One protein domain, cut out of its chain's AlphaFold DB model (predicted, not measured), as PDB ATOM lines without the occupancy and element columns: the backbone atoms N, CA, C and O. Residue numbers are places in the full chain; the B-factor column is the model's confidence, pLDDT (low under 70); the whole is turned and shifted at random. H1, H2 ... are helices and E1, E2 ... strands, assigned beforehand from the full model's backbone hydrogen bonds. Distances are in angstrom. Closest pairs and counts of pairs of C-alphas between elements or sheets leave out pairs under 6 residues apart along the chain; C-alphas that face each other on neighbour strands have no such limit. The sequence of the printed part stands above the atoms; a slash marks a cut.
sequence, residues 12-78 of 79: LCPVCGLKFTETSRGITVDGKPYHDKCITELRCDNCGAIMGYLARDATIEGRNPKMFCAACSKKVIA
ATOM      1  N   LEU A  12     -15.032 -36.570  51.525       87.69
ATOM      2  CA  LEU A  12     -15.136 -37.875  52.193       87.69
ATOM      3  C   LEU A  12     -14.094 -38.844  51.636       87.69
ATOM      4  O   LEU A  12     -13.981 -38.998  50.420       87.69
ATOM      5  N   CYS A  13     -13.373 -39.533  52.520       88.06
ATOM      6  CA  CYS A  13     -12.504 -40.636  52.122       88.06
ATOM      7  C   CYS A  13     -13.356 -41.862  51.733       88.06
ATOM      8  O   CYS A  13     -14.096 -42.356  52.587       88.06
ATOM      9  N   PRO A  14     -13.222 -42.416  50.510       87.31
ATOM     10  CA  PRO A  14     -14.000 -43.577  50.068       87.31
ATOM     11  C   PRO A  14     -13.789 -44.843  50.909       87.31
ATOM     12  O   PRO A  14     -14.657 -45.703  50.927       87.31
ATOM     13  N   VAL A  15     -12.647 -44.954  51.596       87.62
ATOM     14  CA  VAL A  15     -12.242 -46.169  52.326       87.62
ATOM     15  C   VAL A  15     -12.828 -46.216  53.733       87.62
ATOM     16  O   VAL A  15     -13.327 -47.244  54.168       87.62
ATOM     17  N   CYS A  16     -12.742 -45.114  54.485       87.69
ATOM     18  CA  CYS A  16     -13.221 -45.072  55.871       87.69
ATOM     19  C   CYS A  16     -14.534 -44.305  56.048       87.69
ATOM     20  O   CYS A  16     -15.068 -44.285  57.152       87.69
ATOM     21  N   GLY A  17     -15.025 -43.629  55.005       87.94
ATOM     22  CA  GLY A  17     -16.236 -42.807  55.060       87.94
ATOM     23  C   GLY A  17     -16.120 -41.556  55.938       87.94
ATOM     24  O   GLY A  17     -17.111 -40.861  56.134       87.94
ATOM     25  N   LEU A  18     -14.935 -41.254  56.482       88.50
ATOM     26  CA  LEU A  18     -14.712 -40.074  57.316       88.50
ATOM     27  C   LEU A  18     -14.378 -38.850  56.460       88.50
ATOM     28  O   LEU A  18     -13.739 -38.963  55.408       88.50
ATOM     29  N   LYS A  19     -14.791 -37.676  56.946       88.88
ATOM     30  CA  LYS A  19     -14.415 -36.385  56.368       88.88
ATOM     31  C   LYS A  19     -12.962 -36.046  56.682       88.88
ATOM     32  O   LYS A  19     -12.475 -36.346  57.772       88.88
ATOM     33  N   PHE A  20     -12.324 -35.333  55.762       86.88
ATOM     34  CA  PHE A  20     -11.051 -34.676  56.029       86.88
ATOM     35  C   PHE A  20     -11.256 -33.459  56.934       86.88
ATOM     36  O   PHE A  20     -12.107 -32.605  56.679       86.88
ATOM     37  N   THR A  21     -10.446 -33.380  57.985       82.94
ATOM     38  CA  THR A  21     -10.302 -32.200  58.849       82.94
ATOM     39  C   THR A  21      -9.161 -31.307  58.356       82.94
ATOM     40  O   THR A  21      -8.338 -31.739  57.554       82.94
ATOM     41  N   GLU A  22      -9.037 -30.091  58.890       79.75
ATOM     42  CA  GLU A  22      -7.918 -29.176  58.578       79.75
ATOM     43  C   GLU A  22      -6.533 -29.767  58.894       79.75
ATOM     44  O   GLU A  22      -5.530 -29.393  58.295       79.75
ATOM     45  N   THR A  23      -6.477 -30.713  59.832       81.25
ATOM     46  CA  THR A  23      -5.255 -31.421  60.239       81.25
ATOM     47  C   THR A  23      -5.071 -32.762  59.533       81.25
ATOM     48  O   THR A  23      -4.042 -33.421  59.713       81.25
ATOM     49  N   SER A  24      -6.059 -33.196  58.749       80.00
ATOM     50  CA  SER A  24      -6.000 -34.461  58.029       80.00
ATOM     51  C   SER A  24      -5.015 -34.362  56.871       80.00
ATOM     52  O   SER A  24      -5.020 -33.402  56.107       80.00
ATOM     53  N   ARG A  25      -4.176 -35.389  56.731       84.81
ATOM     54  CA  ARG A  25      -3.285 -35.552  55.582       84.81
ATOM     55  C   ARG A  25      -3.806 -36.645  54.661       84.81
ATOM     56  O   ARG A  25      -4.419 -37.620  55.115       84.81
ATOM     57  N   GLY A  26      -3.582 -36.457  53.371       87.25
ATOM     58  CA  GLY A  26      -4.022 -37.380  52.346       87.25
ATOM     59  C   GLY A  26      -3.525 -37.010  50.967       87.25
ATOM     60  O   GLY A  26      -2.872 -35.985  50.757       87.25
ATOM     61  N   ILE A  27      -3.912 -37.849  50.021       87.19
ATOM     62  CA  ILE A  27      -3.590 -37.723  48.608       87.19
ATOM     63  C   ILE A  27      -4.864 -37.872  47.779       87.19
ATOM     64  O   ILE A  27      -5.786 -38.598  48.150       87.19
ATOM     65  N   THR A  28      -4.922 -37.174  46.647       87.88
ATOM     66  CA  THR A  28      -5.969 -37.385  45.644       87.88
ATOM     67  C   THR A  28      -5.431 -38.292  44.545       87.88
ATOM     68  O   THR A  28      -4.433 -37.961  43.911       87.88
ATOM     69  N   VAL A  29      -6.095 -39.425  44.324       83.94
ATOM     70  CA  VAL A  29      -5.772 -40.406  43.278       83.94
ATOM     71  C   VAL A  29      -7.015 -40.573  42.414       83.94
ATOM     72  O   VAL A  29      -8.104 -40.781  42.945       83.94
ATOM     73  N   ASP A  30      -6.880 -40.408  41.098       84.31
ATOM     74  CA  ASP A  30      -7.995 -40.487  40.138       84.31
ATOM     75  C   ASP A  30      -9.210 -39.614  40.522       84.31
ATOM     76  O   ASP A  30     -10.368 -40.019  40.418       84.31
ATOM     77  N   GLY A  31      -8.945 -38.406  41.035       84.81
ATOM     78  CA  GLY A  31      -9.977 -37.455  41.471       84.81
ATOM     79  C   GLY A  31     -10.670 -37.810  42.793       84.81
ATOM     80  O   GLY A  31     -11.549 -37.071  43.237       84.81
ATOM     81  N   LYS A  32     -10.276 -38.905  43.452       87.38
ATOM     82  CA  LYS A  32     -10.813 -39.331  44.749       87.38
ATOM     83  C   LYS A  32      -9.808 -39.040  45.871       87.38
ATOM     84  O   LYS A  32      -8.635 -39.382  45.730       87.38
ATOM     85  N   PRO A  33     -10.232 -38.420  46.984       90.06
ATOM     86  CA  PRO A  33      -9.344 -38.103  48.097       90.06
ATOM     87  C   PRO A  33      -9.253 -39.271  49.085       90.06
ATOM     88  O   PRO A  33     -10.268 -39.813  49.515       90.06
ATOM     89  N   TYR A  34      -8.042 -39.627  49.498       89.31
ATOM     90  CA  TYR A  34      -7.774 -40.718  50.435       89.31
ATOM     91  C   TYR A  34      -6.896 -40.245  51.588       89.31
ATOM     92  O   TYR A  34      -5.907 -39.548  51.369       89.31
ATOM     93  N   HIS A  35      -7.250 -40.602  52.826       90.25
ATOM     94  CA  HIS A  35      -6.372 -40.336  53.968       90.25
ATOM     95  C   HIS A  35      -5.079 -41.139  53.825       90.25
ATOM     96  O   HIS A  35      -5.136 -42.300  53.422       90.25
ATOM     97  N   ASP A  36      -3.950 -40.602  54.293       87.75
ATOM     98  CA  ASP A  36      -2.665 -41.327  54.295       87.75
ATOM     99  C   ASP A  36      -2.747 -42.673  55.040       87.75
ATOM    100  O   ASP A  36      -2.040 -43.622  54.732       87.75
ATOM    101  N   LYS A  37      -3.645 -42.788  56.030       85.25
ATOM    102  CA  LYS A  37      -3.894 -44.037  56.778       85.25
ATOM    103  C   LYS A  37      -4.803 -45.035  56.051       85.25
ATOM    104  O   LYS A  37      -4.956 -46.173  56.502       85.25
ATOM    105  N   CYS A  38      -5.482 -44.585  55.004       86.94
ATOM    106  CA  CYS A  38      -6.462 -45.338  54.227       86.94
ATOM    107  C   CYS A  38      -5.920 -45.775  52.868       86.94
ATOM    108  O   CYS A  38      -6.597 -46.529  52.175       86.94
ATOM    109  N   ILE A  39      -4.733 -45.316  52.487       86.50
ATOM    110  CA  ILE A  39      -4.101 -45.646  51.222       86.50
ATOM    111  C   ILE A  39      -2.627 -45.941  51.462       86.50
ATOM    112  O   ILE A  39      -1.972 -45.293  52.269       86.50
ATOM    113  N   THR A  40      -2.109 -46.956  50.792       86.38
ATOM    114  CA  THR A  40      -0.704 -47.347  50.857       86.38
ATOM    115  C   THR A  40      -0.080 -47.098  49.503       86.38
ATOM    116  O   THR A  40      -0.601 -47.539  48.483       86.38
ATOM    117  N   GLU A  41       1.041 -46.393  49.475       87.06
ATOM    118  CA  GLU A  41       1.797 -46.222  48.244       87.06
ATOM    119  C   GLU A  41       2.548 -47.512  47.906       87.06
ATOM    120  O   GLU A  41       3.325 -48.032  48.710       87.06
ATOM    121  N   LEU A  42       2.320 -48.028  46.703       86.69
ATOM    122  CA  LEU A  42       3.013 -49.196  46.189       86.69
ATOM    123  C   LEU A  42       4.324 -48.738  45.565       86.69
ATOM    124  O   LEU A  42       4.334 -48.023  44.561       86.69
ATOM    125  N   ARG A  43       5.439 -49.165  46.151       88.62
ATOM    126  CA  ARG A  43       6.783 -48.870  45.654       88.62
ATOM    127  C   ARG A  43       7.470 -50.138  45.182       88.62
ATOM    128  O   ARG A  43       7.268 -51.213  45.734       88.62
ATOM    129  N   CYS A  44       8.306 -49.993  44.162       89.31
ATOM    130  CA  CYS A  44       9.219 -51.042  43.743       89.31
ATOM    131  C   CYS A  44      10.318 -51.232  44.799       89.31
ATOM    132  O   CYS A  44      11.093 -50.306  45.034       89.31
ATOM    133  N   ASP A  45      10.459 -52.434  45.351       87.62
ATOM    134  CA  ASP A  45      11.493 -52.777  46.339       87.62
ATOM    135  C   ASP A  45      12.930 -52.650  45.801       87.62
ATOM    136  O   ASP A  45      13.876 -52.567  46.578       87.62
ATOM    137  N   ASN A  46      13.121 -52.642  44.475       88.94
ATOM    138  CA  ASN A  46      14.451 -52.545  43.865       88.94
ATOM    139  C   ASN A  46      14.878 -51.104  43.539       88.94
ATOM    140  O   ASN A  46      16.022 -50.737  43.774       88.94
ATOM    141  N   CYS A  47      13.992 -50.293  42.951       88.88
ATOM    142  CA  CYS A  47      14.343 -48.943  42.483       88.88
ATOM    143  C   CYS A  47      13.596 -47.810  43.199       88.88
ATOM    144  O   CYS A  47      13.801 -46.649  42.863       88.88
ATOM    145  N   GLY A  48      12.696 -48.126  44.135       89.25
ATOM    146  CA  GLY A  48      11.907 -47.144  44.885       89.25
ATOM    147  C   GLY A  48      10.819 -46.428  44.077       89.25
ATOM    148  O   GLY A  48      10.108 -45.594  44.642       89.25
ATOM    149  N   ALA A  49      10.671 -46.745  42.784       89.44
ATOM    150  CA  ALA A  49       9.677 -46.132  41.908       89.44
ATOM    151  C   ALA A  49       8.255 -46.382  42.425       89.44
ATOM    152  O   ALA A  49       7.913 -47.515  42.773       89.44
ATOM    153  N   ILE A  50       7.436 -45.329  42.434       88.94
ATOM    154  CA  ILE A  50       6.012 -45.409  42.764       88.94
ATOM    155  C   ILE A  50       5.304 -46.111  41.607       88.94
ATOM    156  O   ILE A  50       5.415 -45.700  40.454       88.94
ATOM    157  N   MET A  51       4.616 -47.201  41.921       87.69
ATOM    158  CA  MET A  51       3.905 -48.041  40.958       87.69
ATOM    159  C   MET A  51       2.398 -47.805  40.989       87.69
ATOM    160  O   MET A  51       1.706 -48.150  40.038       87.69
ATOM    161  N   GLY A  52       1.892 -47.238  42.081       86.62
ATOM    162  CA  GLY A  52       0.482 -46.953  42.268       86.62
ATOM    163  C   GLY A  52       0.146 -46.818  43.743       86.62
ATOM    164  O   GLY A  52       1.030 -46.693  44.591       86.62
ATOM    165  N   TYR A  53      -1.142 -46.882  44.037       85.75
ATOM    166  CA  TYR A  53      -1.667 -46.760  45.383       85.75
ATOM    167  C   TYR A  53      -2.694 -47.858  45.636       85.75
ATOM    168  O   TYR A  53      -3.494 -48.181  44.761       85.75
ATOM    169  N   LEU A  54      -2.668 -48.429  46.833       84.19
ATOM    170  CA  LEU A  54      -3.582 -49.470  47.271       84.19
ATOM    171  C   LEU A  54      -4.452 -48.921  48.395       84.19
ATOM    172  O   LEU A  54      -3.946 -48.521  49.443       84.19
ATOM    173  N   ALA A  55      -5.761 -48.896  48.181       82.31
ATOM    174  CA  ALA A  55      -6.700 -48.579  49.243       82.31
ATOM    175  C   ALA A  55      -6.638 -49.669  50.329       82.31
ATOM    176  O   ALA A  55      -6.478 -50.848  50.028       82.31
ATOM    177  N   ARG A  56      -6.701 -49.285  51.605       73.56
ATOM    178  CA  ARG A  56      -6.493 -50.200  52.742       73.56
ATOM    179  C   ARG A  56      -7.550 -51.311  52.834       73.56
ATOM    180  O   ARG A  56      -7.284 -52.344  53.438       73.56
ATOM    181  N   ASP A  57      -8.733 -51.087  52.278       67.00
ATOM    182  CA  ASP A  57      -9.809 -52.072  52.141       67.00
ATOM    183  C   ASP A  57      -9.590 -53.055  50.978       67.00
ATOM    184  O   ASP A  57     -10.209 -54.116  50.959       67.00
ATOM    185  N   ALA A  58      -8.680 -52.755  50.044       61.47
ATOM    186  CA  ALA A  58      -8.223 -53.713  49.048       61.47
ATOM    187  C   ALA A  58      -7.232 -54.676  49.718       61.47
ATOM    188  O   ALA A  58      -6.031 -54.424  49.808       61.47
ATOM    189  N   THR A  59      -7.748 -55.775  50.260       56.12
ATOM    190  CA  THR A  59      -6.956 -56.816  50.917       56.12
ATOM    191  C   THR A  59      -5.904 -57.397  49.968       56.12
ATOM    192  O   THR A  59      -6.226 -58.061  48.986       56.12
ATOM    193  N   ILE A  60      -4.621 -57.214  50.302       56.31
ATOM    194  CA  ILE A  60      -3.553 -58.122  49.867       56.31
ATOM    195  C   ILE A  60      -3.528 -59.250  50.901       56.31
ATOM    196  O   ILE A  60      -2.888 -59.138  51.946       56.31
ATOM    197  N   GLU A  61      -4.288 -60.318  50.662       50.06
ATOM    198  CA  GLU A  61      -4.189 -61.514  51.496       50.06
ATOM    199  C   GLU A  61      -2.846 -62.213  51.235       50.06
ATOM    200  O   GLU A  61      -2.596 -62.731  50.148       50.06
ATOM    201  N   GLY A  62      -1.964 -62.226  52.239       51.56
ATOM    202  CA  GLY A  62      -0.729 -63.015  52.223       51.56
ATOM    203  C   GLY A  62       0.537 -62.228  52.565       51.56
ATOM    204  O   GLY A  62       0.579 -61.004  52.484       51.56
ATOM    205  N   ARG A  63       1.581 -62.962  52.989       52.78
ATOM    206  CA  ARG A  63       2.935 -62.455  53.296       52.78
ATOM    207  C   ARG A  63       3.333 -61.372  52.302       52.78
ATOM    208  O   ARG A  63       3.517 -61.718  51.145       52.78
ATOM    209  N   ASN A  64       3.495 -60.139  52.789       61.75
ATOM    210  CA  ASN A  64       3.855 -58.934  52.039       61.75
ATOM    211  C   ASN A  64       4.868 -59.256  50.916       61.75
ATOM    212  O   ASN A  64       6.071 -59.356  51.194       61.75
ATOM    213  N   PRO A  65       4.406 -59.558  49.688       67.94
ATOM    214  CA  PRO A  65       5.289 -60.070  48.658       67.94
ATOM    215  C   PRO A  65       6.144 -58.908  48.168       67.94
ATOM    216  O   PRO A  65       5.642 -57.795  48.020       67.94
ATOM    217  N   LYS A  66       7.436 -59.150  47.914       78.19
ATOM    218  CA  LYS A  66       8.285 -58.126  47.293       78.19
ATOM    219  C   LYS A  66       7.646 -57.691  45.978       78.19
ATOM    220  O   LYS A  66       7.351 -58.525  45.119       78.19
ATOM    221  N   MET A  67       7.446 -56.395  45.831       81.75
ATOM    222  CA  MET A  67       6.792 -55.774  44.699       81.75
ATOM    223  C   MET A  67       7.847 -55.121  43.810       81.75
ATOM    224  O   MET A  67       8.618 -54.269  44.238       81.75
ATOM    225  N   PHE A  68       7.889 -55.517  42.541       86.31
ATOM    226  CA  PHE A  68       8.845 -54.987  41.572       86.31
ATOM    227  C   PHE A  68       8.111 -54.342  40.403       86.31
ATOM    228  O   PHE A  68       7.163 -54.917  39.869       86.31
ATOM    229  N   CYS A  69       8.581 -53.178  39.952       87.62
ATOM    230  CA  CYS A  69       8.027 -52.543  38.759       87.62
ATOM    231  C   CYS A  69       8.305 -53.387  37.515       87.62
ATOM    232  O   CYS A  69       9.251 -54.175  37.497       87.62
ATOM    233  N   ALA A  70       7.543 -53.169  36.441       85.81
ATOM    234  CA  ALA A  70       7.682 -53.921  35.190       85.81
ATOM    235  C   ALA A  70       9.111 -53.910  34.603       85.81
ATOM    236  O   ALA A  70       9.503 -54.836  33.896       85.81
ATOM    237  N   ALA A  71       9.905 -52.874  34.893       85.88
ATOM    238  CA  ALA A  71      11.308 -52.806  34.490       85.88
ATOM    239  C   ALA A  71      12.225 -53.663  35.382       85.88
ATOM    240  O   ALA A  71      13.163 -54.289  34.889       85.88
ATOM    241  N   CYS A  72      11.967 -53.699  36.692       84.88
ATOM    242  CA  CYS A  72      12.782 -54.450  37.646       84.88
ATOM    243  C   CYS A  72      12.403 -55.932  37.691       84.88
ATOM    244  O   CYS A  72      13.295 -56.762  37.817       84.88
ATOM    245  N   SER A  73      11.124 -56.279  37.517       78.62
ATOM    246  CA  SER A  73      10.650 -57.670  37.516       78.62
ATOM    247  C   SER A  73      11.303 -58.508  36.412       78.62
ATOM    248  O   SER A  73      11.653 -59.662  36.641       78.62
ATOM    249  N   LYS A  74      11.590 -57.904  35.251       69.62
ATOM    250  CA  LYS A  74      12.323 -58.551  34.147       69.62
ATOM    251  C   LYS A  74      13.743 -58.988  34.524       69.62
ATOM    252  O   LYS A  74      14.235 -59.954  33.957       69.62
ATOM    253  N   LYS A  75      14.392 -58.319  35.486       57.75
ATOM    254  CA  LYS A  75      15.735 -58.698  35.969       57.75
ATOM    255  C   LYS A  75      15.709 -59.893  36.925       57.75
ATOM    256  O   LYS A  75      16.734 -60.535  37.098       57.75
ATOM    257  N   VAL A  76      14.560 -60.187  37.535       55.09
ATOM    258  CA  VAL A  76      14.404 -61.279  38.513       55.09
ATOM    259  C   VAL A  76      14.010 -62.603  37.836       55.09
ATOM    260  O   VAL A  76      14.191 -63.664  38.419       55.09
ATOM    261  N   ILE A  77      13.492 -62.553  36.600       52.56
ATOM    262  CA  ILE A  77      13.026 -63.725  35.828       52.56
ATOM    263  C   ILE A  77      14.097 -64.229  34.837       52.56
ATOM    264  O   ILE A  77      13.931 -65.283  34.230       52.56
ATOM    265  N   ALA A  78      15.215 -63.515  34.677       41.59
ATOM    266  CA  ALA A  78      16.336 -63.980  33.864       41.59
ATOM    267  C   ALA A  78      17.077 -65.103  34.613       41.59
ATOM    268  O   ALA A  78      17.944 -64.842  35.446       41.59
TER     269      ALA A  78
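What this domain is: This is residues 12 to 78 of the 79 residues of an uncharacterized protein of Nitrososphaera gargensis (strain Ga9.2) (UniProt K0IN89). With little regular structure, the domain is a loose, elongated chain of small parts: a looped stretch, residues 12 to 25, at one end, hairpin E1-E2, hairpin E3-E4 in the middle, and short helix H1 at the other end. Residues 59 to 64 stick out. The printed part has 67 residues, 26 in named elements, in the order E1 E2 E3 E4 H1, class mixed, both sheets antiparallel; radius of gyration 14.5 A, spans 48 by 22 by 18 A.

Where its parts are: E1 is residues 26 to 29, from C-alpha 26 at (-4.022, -37.380, 52.346); E2 is 32 to 35; E3 is 39 to 43, 12.6 A; E4 is 50 to 55, 14.6 A; H1 is 70 to 76, ending at C-alpha 76 (14.404, -61.279, 38.513).

How they stand to each other: Hairpin E1 and E2 is antiparallel at 153 degrees, N 27 to O 34 2.9 A. E2 and E3 meet only through their link. Hairpin E3 and E4 is antiparallel at 154 degrees, N 40 to O 54 2.8 A. E3 and H1 are apart. In H1, 0 of 3 O i to N i+4 pairs and 2 of 4 O i to N i+3 pairs are within hydrogen-bond range.

The domain as a whole: The C-alphas of Glu 22 and Ala 78, the two farthest apart, are 49.1 A apart. The printed part has no cut. The link E4 to H1 is long. Residues 57 to 65 and 74 to 78 have pLDDT under 70.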